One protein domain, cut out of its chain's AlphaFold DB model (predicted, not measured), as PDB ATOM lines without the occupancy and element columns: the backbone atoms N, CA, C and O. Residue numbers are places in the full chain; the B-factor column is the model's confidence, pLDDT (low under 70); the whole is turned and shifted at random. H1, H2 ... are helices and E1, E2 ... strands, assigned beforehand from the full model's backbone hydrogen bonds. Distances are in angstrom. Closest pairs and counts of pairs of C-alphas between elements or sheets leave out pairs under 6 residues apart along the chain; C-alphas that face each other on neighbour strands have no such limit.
ATOM      1  N   LEU A 542     204.441 172.331 217.730       79.31
ATOM      2  CA  LEU A 542     203.910 172.333 216.359       79.31
ATOM      3  C   LEU A 542     203.893 170.913 215.789       79.31
ATOM      4  O   LEU A 542     202.829 170.438 215.405       79.31
ATOM      5  N   ASP A 543     205.043 170.247 215.814       75.94
ATOM      6  CA  ASP A 543     205.248 168.929 215.220       75.94
ATOM      7  C   ASP A 543     204.435 167.856 215.969       75.94
ATOM      8  O   ASP A 543     203.739 167.055 215.347       75.94
ATOM      9  N   ASP A 544     204.437 167.879 217.308       83.31
ATOM     10  CA  ASP A 544     203.622 166.978 218.142       83.31
ATOM     11  C   ASP A 544     202.122 167.124 217.848       83.31
ATOM     12  O   ASP A 544     201.403 166.128 217.722       83.31
ATOM     13  N   ILE A 545     201.636 168.365 217.721       86.81
ATOM     14  CA  ILE A 545     200.238 168.642 217.394       86.81
ATOM     15  C   ILE A 545     199.944 168.233 215.947       86.81
ATOM     16  O   ILE A 545     198.939 167.570 215.721       86.81
ATOM     17  N   GLU A 546     200.789 168.562 214.971       85.00
ATOM     18  CA  GLU A 546     200.575 168.209 213.562       85.00
ATOM     19  C   GLU A 546     200.513 166.687 213.358       85.00
ATOM     20  O   GLU A 546     199.540 166.192 212.781       85.00
ATOM     21  N   ASN A 547     201.445 165.939 213.957       86.62
ATOM     22  CA  ASN A 547     201.412 164.473 214.008       86.62
ATOM     23  C   ASN A 547     200.135 163.955 214.701       86.62
ATOM     24  O   ASN A 547     199.450 163.072 214.185       86.62
ATOM     25  N   PHE A 548     199.744 164.531 215.846       89.50
ATOM     26  CA  PHE A 548     198.518 164.136 216.551       89.50
ATOM     27  C   PHE A 548     197.227 164.466 215.778       89.50
ATOM     28  O   PHE A 548     196.179 163.881 216.068       89.50
ATOM     29  N   LEU A 549     197.262 165.392 214.818       90.19
ATOM     30  CA  LEU A 549     196.126 165.768 213.971       90.19
ATOM     31  C   LEU A 549     196.002 164.918 212.702       90.19
ATOM     32  O   LEU A 549     194.971 165.014 212.020       90.19
ATOM     33  N   GLU A 550     197.006 164.106 212.361       88.31
ATOM     34  CA  GLU A 550     196.968 163.237 211.185       88.31
ATOM     35  C   GLU A 550     195.757 162.282 211.231       88.31
ATOM     36  O   GLU A 550     195.289 161.866 212.292       88.31
ATOM     37  N   GLY A 551     195.141 162.036 210.069       82.75
ATOM     38  CA  GLY A 551     193.894 161.269 209.933       82.75
ATOM     39  C   GLY A 551     192.626 161.909 210.535       82.75
ATOM     40  O   GLY A 551     191.520 161.573 210.115       82.75
ATOM     41  N   LYS A 552     192.732 162.853 211.481       88.88
ATOM     42  CA  LYS A 552     191.574 163.415 212.199       88.88
ATOM     43  C   LYS A 552     190.846 164.495 211.399       88.88
ATOM     44  O   LYS A 552     191.461 165.404 210.842       88.88
ATOM     45  N   ALA A 553     189.513 164.446 211.416       86.06
ATOM     46  CA  ALA A 553     188.641 165.500 210.881       86.06
ATOM     47  C   ALA A 553     188.283 166.577 211.928       86.06
ATOM     48  O   ALA A 553     188.007 167.727 211.579       86.06
ATOM     49  N   THR A 554     188.290 166.220 213.214       89.81
ATOM     50  CA  THR A 554     187.968 167.098 214.349       89.81
ATOM     51  C   THR A 554     188.820 166.744 215.561       89.81
ATOM     52  O   THR A 554     189.203 165.586 215.708       89.81
ATOM     53  N   VAL A 555     189.067 167.713 216.443       90.44
ATOM     54  CA  VAL A 555     189.791 167.517 217.710       90.44
ATOM     55  C   VAL A 555     189.265 168.484 218.772       90.44
ATOM     56  O   VAL A 555     188.916 169.625 218.454       90.44
ATOM     57  N   THR A 556     189.205 168.071 220.033       90.31
ATOM     58  CA  THR A 556     188.833 168.937 221.161       90.31
ATOM     59  C   THR A 556     190.042 169.665 221.754       90.31
ATOM     60  O   THR A 556     191.185 169.218 221.664       90.31
ATOM     61  N   THR A 557     189.800 170.791 222.426       87.69
ATOM     62  CA  THR A 557     190.849 171.478 223.201       87.69
ATOM     63  C   THR A 557     191.300 170.649 224.414       87.69
ATOM     64  O   THR A 557     192.427 170.809 224.868       87.69
ATOM     65  N   ASP A 558     190.446 169.755 224.929       86.19
ATOM     66  CA  ASP A 558     190.795 168.839 226.024       86.19
ATOM     67  C   ASP A 558     191.856 167.811 225.587       86.19
ATOM     68  O   ASP A 558     192.822 167.597 226.314       86.19
ATOM     69  N   GLU A 559     191.724 167.217 224.396       86.56
ATOM     70  CA  GLU A 559     192.719 166.276 223.848       86.56
ATOM     71  C   GLU A 559     194.091 166.929 223.643       86.56
ATOM     72  O   GLU A 559     195.110 166.343 223.997       86.56
ATOM     73  N   LEU A 560     194.122 168.156 223.114       89.00
ATOM     74  CA  LEU A 560     195.374 168.876 222.861       89.00
ATOM     75  C   LEU A 560     196.057 169.338 224.162       89.00
ATOM     76  O   LEU A 560     197.281 169.352 224.236       89.00
ATOM     77  N   LEU A 561     195.297 169.644 225.221       88.94
ATOM     78  CA  LEU A 561     195.865 169.897 226.554       88.94
ATOM     79  C   LEU A 561     196.431 168.625 227.202       88.94
ATOM     80  O   LEU A 561     197.463 168.691 227.871       88.94
ATOM     81  N   ASN A 562     195.782 167.477 226.981       87.81
ATOM     82  CA  ASN A 562     196.282 166.181 227.438       87.81
ATOM     83  C   ASN A 562     197.576 165.786 226.698       87.81
ATOM     84  O   ASN A 562     198.498 165.295 227.343       87.81
ATOM     85  N   LEU A 563     197.670 166.044 225.385       87.81
ATOM     86  CA  LEU A 563     198.889 165.844 224.583       87.81
ATOM     87  C   LEU A 563     200.079 166.636 225.149       87.81
ATOM     88  O   LEU A 563     201.169 166.094 225.285       87.81
ATOM     89  N   MET A 564     199.850 167.890 225.555       85.69
ATOM     90  CA  MET A 564     200.868 168.737 226.197       85.69
ATOM     91  C   MET A 564     201.200 168.328 227.649       85.69
ATOM     92  O   MET A 564     202.038 168.965 228.287       85.69
ATOM     93  N   GLY A 565     200.529 167.315 228.212       83.50
ATOM     94  CA  GLY A 565     200.746 166.836 229.583       83.50
ATOM     95  C   GLY A 565     200.283 167.793 230.692       83.50
ATOM     96  O   GLY A 565     200.749 167.688 231.827       83.50
ATOM     97  N   ILE A 566     199.396 168.750 230.398       83.00
ATOM     98  CA  ILE A 566     199.070 169.852 231.320       83.00
ATOM     99  C   ILE A 566     197.850 169.517 232.185       83.00
ATOM    100  O   ILE A 566     196.727 169.419 231.688       83.00
ATOM    101  N   SER A 567     198.058 169.410 233.506       77.00
ATOM    102  CA  SER A 567     196.946 169.208 234.444       77.00
ATOM    103  C   SER A 567     195.982 170.396 234.455       77.00
ATOM    104  O   SER A 567     196.379 171.566 234.443       77.00
ATOM    105  N   LYS A 568     194.690 170.075 234.567       76.06
ATOM    106  CA  LYS A 568     193.585 171.038 234.639       76.06
ATOM    107  C   LYS A 568     193.561 171.824 235.954       76.06
ATOM    108  O   LYS A 568     192.957 172.893 235.996       76.06
ATOM    109  N   ASP A 569     194.268 171.347 236.979       76.94
ATOM    110  CA  ASP A 569     194.362 171.993 238.294       76.94
ATOM    111  C   ASP A 569     195.105 173.339 238.229       76.94
ATOM    112  O   ASP A 569     194.788 174.277 238.963       76.94
ATOM    113  N   ASN A 570     196.073 173.482 237.311       78.50
ATOM    114  CA  ASN A 570     196.824 174.724 237.146       78.50
ATOM    115  C   ASN A 570     196.200 175.632 236.074       78.50
ATOM    116  O   ASN A 570     196.674 175.736 234.939       78.50
ATOM    117  N   LEU A 571     195.173 176.380 236.483       78.69
ATOM    118  CA  LEU A 571     194.475 177.395 235.680       78.69
ATOM    119  C   LEU A 571     195.389 178.409 234.959       78.69
ATOM    120  O   LEU A 571     194.956 179.004 233.970       78.69
ATOM    121  N   SER A 572     196.625 178.635 235.423       74.69
ATOM    122  CA  SER A 572     197.585 179.525 234.749       74.69
ATOM    123  C   SER A 572     198.281 178.844 233.561       74.69
ATOM    124  O   SER A 572     198.345 179.423 232.474       74.69
ATOM    125  N   GLN A 573     198.712 177.589 233.731       77.50
ATOM    126  CA  GLN A 573     199.303 176.773 232.665       77.50
ATOM    127  C   GLN A 573     198.256 176.424 231.603       77.50
ATOM    128  O   GLN A 573     198.513 176.624 230.417       77.50
ATOM    129  N   VAL A 574     197.046 176.026 232.016       82.12
ATOM    130  CA  VAL A 574     195.922 175.740 231.104       82.12
ATOM    131  C   VAL A 574     195.619 176.936 230.197       82.12
ATOM    132  O   VAL A 574     195.493 176.767 228.988       82.12
ATOM    133  N   LYS A 575     195.553 178.162 230.738       79.00
ATOM    134  CA  LYS A 575     195.307 179.374 229.932       79.00
ATOM    135  C   LYS A 575     196.437 179.674 228.944       79.00
ATOM    136  O   LYS A 575     196.155 180.064 227.813       79.00
ATOM    137  N   ARG A 576     197.699 179.486 229.348       74.56
ATOM    138  CA  ARG A 576     198.863 179.653 228.460       74.56
ATOM    139  C   ARG A 576     198.806 178.655 227.303       74.56
ATOM    140  O   ARG A 576     198.830 179.070 226.148       74.56
ATOM    141  N   ALA A 577     198.623 177.376 227.615       80.94
ATOM    142  CA  ALA A 577     198.537 176.304 226.630       80.94
ATOM    143  C   ALA A 577     197.323 176.438 225.702       80.94
ATOM    144  O   ALA A 577     197.440 176.205 224.506       80.94
ATOM    145  N   GLN A 578     196.172 176.910 226.191       84.62
ATOM    146  CA  GLN A 578     195.021 177.213 225.331       84.62
ATOM    147  C   GLN A 578     195.304 178.336 224.315       84.62
ATOM    148  O   GLN A 578     194.748 178.292 223.215       84.62
ATOM    149  N   SER A 579     196.174 179.311 224.629       77.44
ATOM    150  CA  SER A 579     196.682 180.258 223.619       77.44
ATOM    151  C   SER A 579     197.644 179.573 222.654       77.44
ATOM    152  O   SER A 579     197.520 179.770 221.457       77.44
ATOM    153  N   GLU A 580     198.579 178.771 223.154       78.44
ATOM    154  CA  GLU A 580     199.617 178.107 222.353       78.44
ATOM    155  C   GLU A 580     199.002 177.127 221.333       78.44
ATOM    156  O   GLU A 580     199.277 177.221 220.138       78.44
ATOM    157  N   ILE A 581     198.039 176.310 221.772       85.31
ATOM    158  CA  ILE A 581     197.156 175.496 220.922       85.31
ATOM    159  C   ILE A 581     196.399 176.379 219.924       85.31
ATOM    160  O   ILE A 581     196.361 176.073 218.739       85.31
ATOM    161  N   SER A 582     195.784 177.478 220.374       80.81
ATOM    162  CA  SER A 582     195.063 178.400 219.482       80.81
ATOM    163  C   SER A 582     195.956 178.946 218.371       80.81
ATOM    164  O   SER A 582     195.505 179.049 217.230       80.81
ATOM    165  N   ASP A 583     197.199 179.286 218.686       72.88
ATOM    166  CA  ASP A 583     198.131 179.891 217.746       72.88
ATOM    167  C   ASP A 583     198.658 178.822 216.756       72.88
ATOM    168  O   ASP A 583     198.636 179.051 215.544       72.88
ATOM    169  N   VAL A 584     198.981 177.606 217.229       79.19
ATOM    170  CA  VAL A 584     199.346 176.441 216.388       79.19
ATOM    171  C   VAL A 584     198.213 176.016 215.452       79.19
ATOM    172  O   VAL A 584     198.409 175.938 214.241       79.19
ATOM    173  N   MET A 585     197.005 175.791 215.977       83.81
ATOM    174  CA  MET A 585     195.853 175.371 215.167       83.81
ATOM    175  C   MET A 585     195.496 176.421 214.104       83.81
ATOM    176  O   MET A 585     195.042 176.069 213.017       83.81
ATOM    177  N   THR A 586     195.756 177.704 214.386       77.19
ATOM    178  CA  THR A 586     195.616 178.789 213.403       77.19
ATOM    179  C   THR A 586     196.689 178.709 212.309       77.19
ATOM    180  O   THR A 586     196.341 178.823 211.134       77.19
ATOM    181  N   LYS A 587     197.963 178.441 212.655       71.88
ATOM    182  CA  LYS A 587     199.060 178.208 211.684       71.88
ATOM    183  C   LYS A 587     198.741 177.025 210.755       71.88
ATOM    184  O   LYS A 587     198.892 177.142 209.542       71.88
ATOM    185  N   LEU A 588     198.185 175.944 211.309       79.44
ATOM    186  CA  LEU A 588     197.721 174.755 210.577       79.44
ATOM    187  C   LEU A 588     196.358 174.937 209.864       79.44
ATOM    188  O   LEU A 588     195.844 173.993 209.266       79.44
ATOM    189  N   LYS A 589     195.761 176.140 209.892       82.50
ATOM    190  CA  LYS A 589     194.489 176.500 209.219       82.50
ATOM    191  C   LYS A 589     193.251 175.717 209.702       82.50
ATOM    192  O   LYS A 589     192.244 175.651 208.997       82.50
ATOM    193  N   TRP A 590     193.288 175.158 210.913       86.62
ATOM    194  CA  TRP A 590     192.148 174.478 211.538       86.62
ATOM    195  C   TRP A 590     191.125 175.474 212.107       86.62
ATOM    196  O   TRP A 590     191.462 176.447 212.783       86.62
ATOM    197  N   VAL A 591     189.839 175.211 211.870       86.25
ATOM    198  CA  VAL A 591     188.742 176.146 212.166       86.25
ATOM    199  C   VAL A 591     188.154 175.872 213.550       86.25
ATOM    200  O   VAL A 591     187.689 174.764 213.823       86.25
ATOM    201  N   LYS A 592     188.134 176.885 214.427       89.19
ATOM    202  CA  LYS A 592     187.541 176.802 215.776       89.19
ATOM    203  C   LYS A 592     186.050 176.462 215.737       89.19
ATOM    204  O   LYS A 592     185.302 176.963 214.900       89.19
ATOM    205  N   THR A 593     185.599 175.660 216.695       85.44
ATOM    206  CA  THR A 593     184.188 175.302 216.869       85.44
ATOM    207  C   THR A 593     183.848 175.028 218.339       85.44
ATOM    208  O   THR A 593     184.675 174.541 219.109       85.44
ATOM    209  N   GLU A 594     182.613 175.335 218.737       77.88
ATOM    210  CA  GLU A 594     182.078 175.076 220.088       77.88
ATOM    211  C   GLU A 594     181.005 173.967 220.100       77.88
ATOM    212  O   GLU A 594     180.354 173.728 221.113       77.88
ATOM    213  N   ASN A 595     180.806 173.303 218.956       76.06
ATOM    214  CA  ASN A 595     179.745 172.318 218.725       76.06
ATOM    215  C   ASN A 595     180.297 170.924 218.366       76.06
ATOM    216  O   ASN A 595     179.649 170.176 217.631       76.06
ATOM    217  N   LEU A 596     181.488 170.561 218.856       79.69
ATOM    218  CA  LEU A 596     181.878 169.147 218.915       79.69
ATOM    219  C   LEU A 596     181.081 168.462 220.028       79.69
ATOM    220  O   LEU A 596     180.724 169.114 221.010       79.69
ATOM    221  N   LYS A 597     180.814 167.165 219.881       78.00
ATOM    222  CA  LYS A 597     180.309 166.321 220.968       78.00
ATOM    223  C   LYS A 597     181.437 165.415 221.450       78.00
ATOM    224  O   LYS A 597     182.191 164.933 220.611       78.00
ATOM    225  N   ASP A 598     181.538 165.196 222.757       68.88
ATOM    226  CA  ASP A 598     182.262 164.033 223.286       68.88
ATOM    227  C   ASP A 598     181.406 162.758 223.195       68.88
ATOM    228  O   ASP A 598     180.228 162.816 222.831       68.88
ATOM    229  N   ASP A 599     181.990 161.605 223.529       66.06
ATOM    230  CA  ASP A 599     181.326 160.291 223.468       66.06
ATOM    231  C   ASP A 599     180.097 160.192 224.393       66.06
ATOM    232  O   ASP A 599     179.199 159.384 224.170       66.06
ATOM    233  N   ASN A 600     180.020 161.067 225.402       70.38
ATOM    234  CA  ASN A 600     178.882 161.207 226.312       70.38
ATOM    235  C   ASN A 600     177.847 162.241 225.807       70.38
ATOM    236  O   ASN A 600     176.893 162.574 226.510       70.38
ATOM    237  N   GLY A 601     178.026 162.770 224.592       70.56
ATOM    238  CA  GLY A 601     177.122 163.700 223.918       70.56
ATOM    239  C   GLY A 601     177.258 165.175 224.316       70.56
ATOM    240  O   GLY A 601     176.532 166.008 223.758       70.56
ATOM    241  N   ASN A 602     178.163 165.528 225.235       78.50
ATOM    242  CA  ASN A 602     178.296 166.892 225.754       78.50
ATOM    243  C   ASN A 602     179.005 167.803 224.754       78.50
ATOM    244  O   ASN A 602     179.917 167.376 224.048       78.50
ATOM    245  N   ARG A 603     178.634 169.088 224.724       82.19
ATOM    246  CA  ARG A 603     179.293 170.059 223.841       82.19
ATOM    247  C   ARG A 603     180.699 170.400 224.332       82.19
ATOM    248  O   ARG A 603     180.881 170.818 225.475       82.19
ATOM    249  N   LYS A 604     181.676 170.282 223.436       82.19
ATOM    250  CA  LYS A 604     183.091 170.587 223.666       82.19
ATOM    251  C   LYS A 604     183.594 171.656 222.698       82.19
ATOM    252  O   LYS A 604     183.209 171.709 221.528       82.19
ATOM    253  N   ARG A 605     184.513 172.483 223.203       86.62
ATOM    254  CA  ARG A 605     185.340 173.386 222.394       86.62
ATOM    255  C   ARG A 605     186.451 172.604 221.706       86.62
ATOM    256  O   ARG A 605     187.021 171.683 222.291       86.62
ATOM    257  N   GLY A 606     186.769 173.005 220.486       89.12
ATOM    258  CA  GLY A 606     187.828 172.399 219.699       89.12
ATOM    259  C   GLY A 606     187.915 172.993 218.305       89.12
ATOM    260  O   GLY A 606     187.584 174.160 218.085       89.12
ATOM    261  N   TYR A 607     188.365 172.172 217.365       92.25
ATOM    262  CA  TYR A 607     188.702 172.572 216.010       92.25
ATOM    263  C   TYR A 607     188.249 171.513 214.999       92.25
ATOM    264  O   TYR A 607     188.155 170.323 215.316       92.25
ATOM    265  N   LYS A 608     187.995 171.944 213.763       90.50
ATOM    266  CA  LYS A 608     187.769 171.073 212.601       90.50
ATOM    267  C   LYS A 608     188.857 171.297 211.557       90.50
ATOM    268  O   LYS A 608     189.283 172.438 211.354       90.50
ATOM    269  N   ARG A 609     189.270 170.226 210.877       86.06
ATOM    270  CA  ARG A 609     190.135 170.295 209.694       86.06
ATOM    271  C   ARG A 609     189.426 171.152 208.630       86.06
ATOM    272  O   ARG A 609     188.210 171.000 208.474       86.06
TER     273      ARG A 609
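What this domain is: This is residues 542 to 609 of the 739 residues of the protein "DUF3854 domain-containing protein" of Planktothrix sp. PCC 11201 (UniProt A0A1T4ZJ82). A small sheet of three strands, E1, E3 and E2, makes one side of this domain, and three helices make the other: the long H3, and the short H2 and H1, each nearly square to it. H2 packs on H3 residues 574 to 581 and stands beside the strands, H3 meets the sheet with its residues 581 to 586, and H1 is more loosely placed near both helices. The 68 printed residues include three named helices and three named strands, in the order H1, E1, H2, H3, E2, E3; the sheet is antiparallel, ordered E1, E3, E2, and the class is mixed. The whole is compact, with a radius of gyration of the C-alphas of 11.5 A and spans of 29 by 28 by 16 A.

Where its parts are: Start with the sheet: E3 is residues 603 to 608, 14.1 A long, and ends at C-alpha 608 at (187.769, 171.073, 212.601). E2 is residues 591 to 597, 15.7 A long, and E1 is the short stretch 554 to 556. Find C-alpha 571 at (194.475, 177.395, 235.680); from there H3 runs 24.4 A to residue 587. H2 is residues 557 to 563, 9.9 A long. H1, residues 542 to 549, is 10.5 A long and begins at C-alpha 542, at (203.910, 172.333, 216.359).

How they stand to each other: Look first at E3, the inner strand. E2 and E3 form a hairpin, antiparallel at 143 degrees, with N 593 and O 606 2.8 A apart, within hydrogen-bond range. E1 is antiparallel to E3 at 132 degrees, with N 607 and O 555 at 2.8 A. E1, H2, H3 and E2 make a split strand-helix-strand unit, two strands of one sheet with helices between them along the chain and E3 between them in the sheet, and its crossover is right-handed. H2 is on the sheet, only just at the sheet's level with a height of 3.6 A; its closest C-alphas to E3 are Thr 557 and Gly 606, 4.7 A. H3 only grazes the sheet, with residues 581 to 586. H2 and H3 touch, about perpendicular at 82 degrees, closest at the C-alphas of Leu 561 and Ala 577, 6.9 A. H1 is close to H3 but not clearly touching, with the C-alphas of Leu 542 and Val 584 closest, 6.1 A apart. H1 is apart from E2 and E3. In H1, H2 and H3 every O i to N i+4 pair is within hydrogen-bond range.

The domain as a whole: The two C-alphas farthest apart are those of Gly 551 and Ser 572, 31.0 A. The printed part has no cut and no long link; the link from H2 to H3, seven residues, is short, and the others are tight. Mean pLDDT of the printed part is 82.2, and residues 598 to 599, between E2 and E3, are under 70.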